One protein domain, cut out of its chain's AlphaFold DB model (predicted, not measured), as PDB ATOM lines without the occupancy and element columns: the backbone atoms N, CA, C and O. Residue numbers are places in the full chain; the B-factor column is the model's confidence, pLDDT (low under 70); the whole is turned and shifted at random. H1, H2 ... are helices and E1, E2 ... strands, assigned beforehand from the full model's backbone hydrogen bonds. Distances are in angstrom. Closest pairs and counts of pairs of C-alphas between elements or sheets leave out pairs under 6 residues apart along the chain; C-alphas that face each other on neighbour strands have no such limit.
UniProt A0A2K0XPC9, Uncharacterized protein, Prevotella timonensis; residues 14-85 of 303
ATOM      1  N   GLU A  14      29.080  15.942  87.750       87.94
ATOM      2  CA  GLU A  14      28.392  16.289  86.505       87.94
ATOM      3  C   GLU A  14      28.144  17.794  86.379       87.94
ATOM      4  O   GLU A  14      28.136  18.331  85.266       87.94
ATOM      5  N   GLY A  15      27.963  18.468  87.518       89.75
ATOM      6  CA  GLY A  15      27.747  19.906  87.607       89.75
ATOM      7  C   GLY A  15      29.030  20.731  87.556       89.75
ATOM      8  O   GLY A  15      28.944  21.940  87.360       89.75
ATOM      9  N   CYS A  16      30.206  20.119  87.668       92.88
ATOM     10  CA  CYS A  16      31.484  20.823  87.693       92.88
ATOM     11  C   CYS A  16      32.171  20.823  86.322       92.88
ATOM     12  O   CYS A  16      32.142  19.834  85.587       92.88
ATOM     13  N   ARG A  17      32.830  21.930  85.984       92.88
ATOM     14  CA  ARG A  17      33.745  22.053  84.846       92.88
ATOM     15  C   ARG A  17      35.024  22.742  85.297       92.88
ATOM     16  O   ARG A  17      34.973  23.729  86.023       92.88
ATOM     17  N   LEU A  18      36.160  22.204  84.881       92.75
ATOM     18  CA  LEU A  18      37.466  22.818  85.104       92.75
ATOM     19  C   LEU A  18      37.643  24.004  84.153       92.75
ATOM     20  O   LEU A  18      37.265  23.915  82.984       92.75
ATOM     21  N   GLU A  19      38.177  25.106  84.669       92.06
ATOM     22  CA  GLU A  19      38.685  26.194  83.835       92.06
ATOM     23  C   GLU A  19      39.930  25.741  83.055       92.06
ATOM     24  O   GLU A  19      40.574  24.759  83.435       92.06
ATOM     25  N   GLU A  20      40.237  26.426  81.949       88.81
ATOM     26  CA  GLU A  20      41.472  26.173  81.206       88.81
ATOM     27  C   GLU A  20      42.692  26.380  82.105       88.81
ATOM     28  O   GLU A  20      42.713  27.241  82.989       88.81
ATOM     29  N   GLU A  21      43.694  25.535  81.895       90.50
ATOM     30  CA  GLU A  21      44.952  25.631  82.615       90.50
ATOM     31  C   GLU A  21      45.707  26.892  82.181       90.50
ATOM     32  O   GLU A  21      45.720  27.247  81.002       90.50
ATOM     33  N   ASP A  22      46.351  27.560  83.138       87.62
ATOM     34  CA  ASP A  22      47.299  28.632  82.839       87.62
ATOM     35  C   ASP A  22      48.558  28.094  82.122       87.62
ATOM     36  O   ASP A  22      48.776  26.883  82.014       87.62
ATOM     37  N   ASP A  23      49.449  28.992  81.688       85.12
ATOM     38  CA  ASP A  23      50.737  28.635  81.063       85.12
ATOM     39  C   ASP A  23      51.629  27.735  81.955       85.12
ATOM     40  O   ASP A  23      52.633  27.182  81.500       85.12
ATOM     41  N   LEU A  24      51.284  27.588  83.241       84.31
ATOM     42  CA  LEU A  24      51.965  26.764  84.238       84.31
ATOM     43  C   LEU A  24      51.208  25.459  84.563       84.31
ATOM     44  O   LEU A  24      51.612  24.749  85.494       84.31
ATOM     45  N   GLY A  25      50.139  25.129  83.833       80.12
ATOM     46  CA  GLY A  25      49.349  23.910  84.022       80.12
ATOM     47  C   GLY A  25      48.458  23.931  85.270       80.12
ATOM     48  O   GLY A  25      48.224  22.892  85.896       80.12
ATOM     49  N   ARG A  26      48.034  25.109  85.740       85.38
ATOM     50  CA  ARG A  26      47.221  25.274  86.952       85.38
ATOM     51  C   ARG A  26      45.813  25.710  86.591       85.38
ATOM     52  O   ARG A  26      45.611  26.658  85.845       85.38
ATOM     53  N   VAL A  27      44.841  25.062  87.221       90.25
ATOM     54  CA  VAL A  27      43.439  25.480  87.181       90.25
ATOM     55  C   VAL A  27      43.184  26.445  88.338       90.25
ATOM     56  O   VAL A  27      43.412  26.083  89.498       90.25
ATOM     57  N   ALA A  28      42.724  27.659  88.032       87.94
ATOM     58  CA  ALA A  28      42.394  28.674  89.034       87.94
ATOM     59  C   ALA A  28      40.988  28.459  89.617       87.94
ATOM     60  O   ALA A  28      40.831  28.387  90.844       87.94
ATOM     61  N   HIS A  29      39.990  28.269  88.744       93.06
ATOM     62  CA  HIS A  29      38.598  28.099  89.147       93.06
ATOM     63  C   HIS A  29      37.961  26.798  88.659       93.06
ATOM     64  O   HIS A  29      38.308  26.206  87.636       93.06
ATOM     65  N   ILE A  30      36.953  26.369  89.409       94.25
ATOM     66  CA  ILE A  30      36.035  25.295  89.060       94.25
ATOM     67  C   ILE A  30      34.661  25.927  88.884       94.25
ATOM     68  O   ILE A  30      34.102  26.518  89.810       94.25
ATOM     69  N   LYS A  31      34.115  25.799  87.680       94.19
ATOM     70  CA  LYS A  31      32.804  26.320  87.311       94.19
ATOM     71  C   LYS A  31      31.736  25.308  87.693       94.19
ATOM     72  O   LYS A  31      31.862  24.126  87.383       94.19
ATOM     73  N   TYR A  32      30.668  25.761  88.333       94.00
ATOM     74  CA  TYR A  32      29.540  24.925  88.714       94.00
ATOM     75  C   TYR A  32      28.247  25.426  88.081       94.00
ATOM     76  O   TYR A  32      27.880  26.596  88.219       94.00
ATOM     77  N   HIS A  33      27.524  24.502  87.455       91.81
ATOM     78  CA  HIS A  33      26.168  24.717  86.980       91.81
ATOM     79  C   HIS A  33      25.303  23.490  87.309       91.81
ATOM     80  O   HIS A  33      25.744  22.357  87.108       91.81
ATOM     81  N   PRO A  34      24.057  23.667  87.787       87.81
ATOM     82  CA  PRO A  34      23.199  22.550  88.183       87.81
ATOM     83  C   PRO A  34      22.742  21.658  87.019       87.81
ATOM     84  O   PRO A  34      22.219  20.574  87.276       87.81
ATOM     85  N   ASP A  35      22.854  22.132  85.776       88.25
ATOM     86  CA  ASP A  35      22.565  21.363  84.560       88.25
ATOM     87  C   ASP A  35      23.201  22.008  83.319       88.25
ATOM     88  O   ASP A  35      22.693  22.995  82.790       88.25
ATOM     89  N   TRP A  36      24.299  21.450  82.822       87.50
ATOM     90  CA  TRP A  36      24.980  21.963  81.627       87.50
ATOM     91  C   TRP A  36      24.215  21.734  80.316       87.50
ATOM     92  O   TRP A  36      24.565  22.328  79.304       87.50
ATOM     93  N   THR A  37      23.157  20.913  80.311       85.56
ATOM     94  CA  THR A  37      22.263  20.790  79.144       85.56
ATOM     95  C   THR A  37      21.301  21.976  79.031       85.56
ATOM     96  O   THR A  37      20.650  22.171  78.000       85.56
ATOM     97  N   GLY A  38      21.182  22.755  80.112       82.69
ATOM     98  CA  GLY A  38      20.269  23.877  80.243       82.69
ATOM     99  C   GLY A  38      18.799  23.472  80.201       82.69
ATOM    100  O   GLY A  38      17.972  24.333  79.958       82.69
ATOM    101  N   ARG A  39      18.418  22.200  80.350       83.88
ATOM    102  CA  ARG A  39      17.008  21.760  80.288       83.88
ATOM    103  C   ARG A  39      16.280  21.942  81.619       83.88
ATOM    104  O   ARG A  39      15.053  21.990  81.648       83.88
ATOM    105  N   LYS A  40      17.022  22.049  82.718       82.94
ATOM    106  CA  LYS A  40      16.484  22.185  84.070       82.94
ATOM    107  C   LYS A  40      15.752  23.511  84.256       82.94
ATOM    108  O   LYS A  40      16.241  24.581  83.897       82.94
ATOM    109  N   THR A  41      14.587  23.438  84.891       83.50
ATOM    110  CA  THR A  41      13.781  24.602  85.268       83.50
ATOM    111  C   THR A  41      13.753  24.771  86.782       83.50
ATOM    112  O   THR A  41      13.599  23.792  87.512       83.50
ATOM    113  N   ARG A  42      13.832  26.010  87.268       79.75
ATOM    114  CA  ARG A  42      13.603  26.380  88.668       79.75
ATOM    115  C   ARG A  42      12.422  27.341  88.729       79.75
ATOM    116  O   ARG A  42      12.444  28.383  88.084       79.75
ATOM    117  N   ASN A  43      11.386  26.984  89.489       80.69
ATOM    118  CA  ASN A  43      10.147  27.766  89.607       80.69
ATOM    119  C   ASN A  43       9.525  28.118  88.238       80.69
ATOM    120  O   ASN A  43       9.114  29.251  88.006       80.69
ATOM    121  N   GLY A  44       9.528  27.162  87.302       79.88
ATOM    122  CA  GLY A  44       8.987  27.341  85.949       79.88
ATOM    123  C   GLY A  44       9.869  28.142  84.981       79.88
ATOM    124  O   GLY A  44       9.539  28.215  83.803       79.88
ATOM    125  N   LYS A  45      11.003  28.705  85.427       80.81
ATOM    126  CA  LYS A  45      11.980  29.372  84.552       80.81
ATOM    127  C   LYS A  45      13.143  28.445  84.240       80.81
ATOM    128  O   LYS A  45      13.681  27.793  85.135       80.81
ATOM    129  N   ARG A  46      13.530  28.385  82.969       82.00
ATOM    130  CA  ARG A  46      14.698  27.630  82.510       82.00
ATOM    131  C   ARG A  46      15.964  28.240  83.111       82.00
ATOM    132  O   ARG A  46      16.112  29.458  83.118       82.00
ATOM    133  N   ILE A  47      16.841  27.399  83.650       83.75
ATOM    134  CA  ILE A  47      18.160  27.834  84.104       83.75
ATOM    135  C   ILE A  47      19.063  27.817  82.875       83.75
ATOM    136  O   ILE A  47      19.437  26.751  82.383       83.75
ATOM    137  N   GLU A  48      19.340  28.995  82.336       84.00
ATOM    138  CA  GLU A  48      20.208  29.141  81.173       84.00
ATOM    139  C   GLU A  48      21.673  29.004  81.579       84.00
ATOM    140  O   GLU A  48      22.070  29.457  82.651       84.00
ATOM    141  N   VAL A  49      22.481  28.402  80.704       85.69
ATOM    142  CA  VAL A  49      23.927  28.266  80.904       85.69
ATOM    143  C   VAL A  49      24.596  29.578  80.490       85.69
ATOM    144  O   VAL A  49      25.178  29.689  79.415       85.69
ATOM    145  N   THR A  50      24.436  30.596  81.326       85.56
ATOM    146  CA  THR A  50      25.034  31.927  81.166       85.56
ATOM    147  C   THR A  50      26.026  32.192  82.291       85.56
ATOM    148  O   THR A  50      25.945  31.563  83.348       85.56
ATOM    149  N   GLU A  51      26.952  33.130  82.087       82.69
ATOM    150  CA  GLU A  51      27.960  33.486  83.098       82.69
ATOM    151  C   GLU A  51      27.330  33.893  84.438       82.69
ATOM    152  O   GLU A  51      27.843  33.516  85.484       82.69
ATOM    153  N   ASP A  52      26.160  34.539  84.421       84.19
ATOM    154  CA  ASP A  52      25.425  34.921  85.637       84.19
ATOM    155  C   ASP A  52      24.904  33.720  86.447       84.19
ATOM    156  O   ASP A  52      24.761  33.787  87.672       84.19
ATOM    157  N   ASN A  53      24.584  32.613  85.770       85.81
ATOM    158  CA  ASN A  53      24.050  31.400  86.394       85.81
ATOM    159  C   ASN A  53      25.144  30.374  86.721       85.81
ATOM    160  O   ASN A  53      24.907  29.449  87.506       85.81
ATOM    161  N   VAL A  54      26.330  30.525  86.132       90.94
ATOM    162  CA  VAL A  54      27.504  29.699  86.405       90.94
ATOM    163  C   VAL A  54      28.263  30.291  87.584       90.94
ATOM    164  O   VAL A  54      28.663  31.449  87.586       90.94
ATOM    165  N   ARG A  55      28.493  29.479  88.614       91.06
ATOM    166  CA  ARG A  55      29.261  29.910  89.786       91.06
ATOM    167  C   ARG A  55      30.710  29.483  89.648       91.06
ATOM    168  O   ARG A  55      30.974  28.300  89.450       91.06
ATOM    169  N   ASN A  56      31.629  30.424  89.818       93.06
ATOM    170  CA  ASN A  56      33.058  30.141  89.865       93.06
ATOM    171  C   ASN A  56      33.475  29.908  91.317       93.06
ATOM    172  O   ASN A  56      33.209  30.736  92.185       93.06
ATOM    173  N   PHE A  57      34.116  28.777  91.578       94.31
ATOM    174  CA  PHE A  57      34.694  28.446  92.875       94.31
ATOM    175  C   PHE A  57      36.206  28.354  92.749       94.31
ATOM    176  O   PHE A  57      36.707  27.832  91.757       94.31
ATOM    177  N   PHE A  58      36.939  28.781  93.770       93.88
ATOM    178  CA  PHE A  58      38.385  28.577  93.795       93.88
ATOM    179  C   PHE A  58      38.728  27.105  94.030       93.88
ATOM    180  O   PHE A  58      37.986  26.362  94.682       93.88
ATOM    181  N   VAL A  59      39.890  26.673  93.544       92.75
ATOM    182  CA  VAL A  59      40.421  25.352  93.895       92.75
ATOM    183  C   VAL A  59      40.801  25.306  95.379       92.75
ATOM    184  O   VAL A  59      41.432  26.221  95.909       92.75
ATOM    185  N   PHE A  60      40.449  24.204  96.046       91.12
ATOM    186  CA  PHE A  60      40.724  23.986  97.465       91.12
ATOM    187  C   PHE A  60      42.200  24.154  97.836       91.12
ATOM    188  O   PHE A  60      43.075  23.433  97.343       91.12
ATOM    189  N   ASN A  61      42.456  25.057  98.783       88.38
ATOM    190  CA  ASN A  61      43.774  25.333  99.332       88.38
ATOM    191  C   ASN A  61      43.669  25.594 100.837       88.38
ATOM    192  O   ASN A  61      42.821  26.354 101.286       88.38
ATOM    193  N   THR A  62      44.552  24.982 101.622       84.25
ATOM    194  CA  THR A  62      44.564  25.115 103.086       84.25
ATOM    195  C   THR A  62      45.457  26.249 103.591       84.25
ATOM    196  O   THR A  62      45.530  26.462 104.800       84.25
ATOM    197  N   ASN A  63      46.199  26.932 102.715       87.06
ATOM    198  CA  ASN A  63      47.059  28.043 103.114       87.06
ATOM    199  C   ASN A  63      46.219  29.296 103.397       87.06
ATOM    200  O   ASN A  63      45.594  29.844 102.492       87.06
ATOM    201  N   GLN A  64      46.247  29.768 104.645       85.00
ATOM    202  CA  GLN A  64      45.455  30.912 105.093       85.00
ATOM    203  C   GLN A  64      45.768  32.200 104.322       85.00
ATOM    204  O   GLN A  64      44.844  32.961 104.064       85.00
ATOM    205  N   ALA A  65      47.022  32.424 103.915       89.12
ATOM    206  CA  ALA A  65      47.384  33.600 103.120       89.12
ATOM    207  C   ALA A  65      46.623  33.620 101.785       89.12
ATOM    208  O   ALA A  65      45.945  34.588 101.474       89.12
ATOM    209  N   VAL A  66      46.616  32.484 101.077       89.75
ATOM    210  CA  VAL A  66      45.905  32.338  99.798       89.75
ATOM    211  C   VAL A  66      44.397  32.527  99.973       89.75
ATOM    212  O   VAL A  66      43.753  33.133  99.129       89.75
ATOM    213  N   ILE A  67      43.821  32.024 101.069       88.94
ATOM    214  CA  ILE A  67      42.386  32.183 101.339       88.94
ATOM    215  C   ILE A  67      42.035  33.654 101.586       88.94
ATOM    216  O   ILE A  67      40.995  34.117 101.127       88.94
ATOM    217  N   LEU A  68      42.875  34.389 102.320       89.69
ATOM    218  CA  LEU A  68      42.650  35.811 102.578       89.69
ATOM    219  C   LEU A  68      42.735  36.629 101.286       89.69
ATOM    220  O   LEU A  68      41.838  37.435 101.050       89.69
ATOM    221  N   ASP A  69      43.718  36.344 100.429       90.88
ATOM    222  CA  ASP A  69      43.853  36.985  99.115       90.88
ATOM    223  C   ASP A  69      42.614  36.719  98.237       90.88
ATOM    224  O   ASP A  69      42.043  37.642  97.663       90.88
ATOM    225  N   GLN A  70      42.119  35.474  98.204       91.62
ATOM    226  CA  GLN A  70      40.898  35.108  97.469       91.62
ATOM    227  C   GLN A  70      39.641  35.814  98.011       91.62
ATOM    228  O   GLN A  70      38.745  36.195  97.254       91.62
ATOM    229  N   ILE A  71      39.546  35.983  99.335       90.69
ATOM    230  CA  ILE A  71      38.444  36.715  99.973       90.69
ATOM    231  C   ILE A  71      38.503  38.200  99.599       90.69
ATOM    232  O   ILE A  71      37.457  38.806  99.348       90.69
ATOM    233  N   GLU A  72      39.699  38.789  99.575       91.06
ATOM    234  CA  GLU A  72      39.911  40.181  99.183       91.06
ATOM    235  C   GLU A  72      39.571  40.403  97.704       91.06
ATOM    236  O   GLU A  72      38.825  41.331  97.393       91.06
ATOM    237  N   GLU A  73      39.991  39.493  96.820       90.75
ATOM    238  CA  GLU A  73      39.655  39.499  95.389       90.75
ATOM    239  C   GLU A  73      38.135  39.480  95.149       90.75
ATOM    240  O   GLU A  73      37.615  40.200  94.296       90.75
ATOM    241  N   CYS A  74      37.383  38.736  95.966       88.62
ATOM    242  CA  CYS A  74      35.917  38.704  95.901       88.62
ATOM    243  C   CYS A  74      35.233  39.962  96.474       88.62
ATOM    244  O   CYS A  74      34.003  40.082  96.418       88.62
ATOM    245  N   GLY A  75      35.986  40.895  97.063       90.12
ATOM    246  CA  GLY A  75      35.449  42.071  97.747       90.12
ATOM    247  C   GLY A  75      34.849  41.762  99.124       90.12
ATOM    248  O   GLY A  75      33.922  42.453  99.557       90.12
ATOM    249  N   GLY A  76      35.347  40.720  99.801       88.81
ATOM    250  CA  GLY A  76      35.024  40.367 101.185       88.81
ATOM    251  C   GLY A  76      34.328  39.012 101.371       88.81
ATOM    252  O   GLY A  76      33.771  38.424 100.446       88.81
ATOM    253  N   ILE A  77      34.308  38.528 102.622       86.56
ATOM    254  CA  ILE A  77      33.845  37.170 102.983       86.56
ATOM    255  C   ILE A  77      32.388  36.888 102.587       86.56
ATOM    256  O   ILE A  77      32.056  35.764 102.238       86.56
ATOM    257  N   ASN A  78      31.525  37.908 102.574       87.62
ATOM    258  CA  ASN A  78      30.106  37.759 102.223       87.62
ATOM    259  C   ASN A  78      29.879  37.423 100.742       87.62
ATOM    260  O   ASN A  78      28.820  36.910 100.387       87.62
ATOM    261  N   LYS A  79      30.843  37.754  99.877       88.12
ATOM    262  CA  LYS A  79      30.802  37.468  98.437       88.12
ATOM    263  C   LYS A  79      31.650  36.258  98.059       88.12
ATOM    264  O   LYS A  79      31.587  35.813  96.920       88.12
ATOM    265  N   TYR A  80      32.432  35.734  99.001       90.06
ATOM    266  CA  TYR A  80      33.311  34.604  98.770       90.06
ATOM    267  C   TYR A  80      32.487  33.314  98.616       90.06
ATOM    268  O   TYR A  80      31.817  32.904  99.566       90.06
ATOM    269  N   PRO A  81      32.521  32.650  97.445       88.44
ATOM    270  CA  PRO A  81      31.693  31.474  97.182       88.44
ATOM    271  C   PRO A  81      32.200  30.216  97.902       88.44
ATOM    272  O   PRO A  81      31.463  29.239  98.013       88.44
ATOM    273  N   GLY A  82      33.443  30.230  98.390       90.44
ATOM    274  CA  GLY A  82      34.121  29.066  98.950       90.44
ATOM    275  C   GLY A  82      35.078  28.411  97.954       90.44
ATOM    276  O   GLY A  82      35.439  28.987  96.926       90.44
ATOM    277  N   GLN A  83      35.493  27.185  98.274       92.19
ATOM    278  CA  GLN A  83      36.428  26.411  97.461       92.19
ATOM    279  C   GLN A  83      35.882  25.019  97.157       92.19
ATOM    280  O   GLN A  83      35.154  24.441  97.964       92.19
ATOM    281  N   ILE A  84      36.308  24.448  96.030       93.31
ATOM    282  CA  ILE A  84      36.001  23.069  95.651       93.31
ATOM    283  C   ILE A  84      37.275  22.230  95.678       93.31
ATOM    284  O   ILE A  84      38.277  22.546  95.029       93.31
ATOM    285  N   LEU A  85      37.228  21.118  96.413       92.06
ATOM    286  CA  LEU A  85      38.248  20.082  96.324       92.06
ATOM    287  C   LEU A  85      37.915  19.157  95.156       92.06
ATOM    288  O   LEU A  85      37.064  18.279  95.272       92.06
TER     289      LEU A  85
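AT A GLANCE: This is residues 14 to 85 of the 303 residues of an uncharacterized protein of Prevotella timonensis (UniProt A0A2K0XPC9). With little regular structure, this domain is a small antiparallel sheet, E1-E2-E3, between a long looped stretch, residues 33 to 54, at one end and helix H1 towards the other. The last residues fold back, and 83 to 84 pair parallel with 58 to 59 of E3. The printed part has 72 residues, 22 in named elements, ordered E1, E2, E3, H1; the class is mixed, the strands a meander, each the antiparallel neighbour of the one before. It is loose, radius of gyration of the C-alphas 14.1 A, spanning 42 by 29 by 17 A.

IN THESE COORDINATES: E1, residues 16 to 18, begins at C-alpha (31.484, 20.823, 87.693). E2 is residues 29 to 32; E3, 55 to 59, is 12.7 A long. H1, 64 to 73, is 14.2 A long, ending at C-alpha (39.655, 39.499, 95.389).

HOW THE PARTS SIT: Hairpin E1 and E2 has N 17 and O 31 at 2.8 A; hairpin E2 and E3 has N 30 and O 57 at 2.8 A. In H1 every O i to N i+4 pair is within hydrogen-bond range. H1 is not on the sheet; its closest C-alphas with E3, Phe 58 and Gln 70, are 7.9 A apart.

THE WHOLE: The farthest C-alphas, Leu 24 and Gly 44, are 43.0 A apart. The printed part has no cut; link E2 to E3 is long. No printed residue is under 70 in pLDDT.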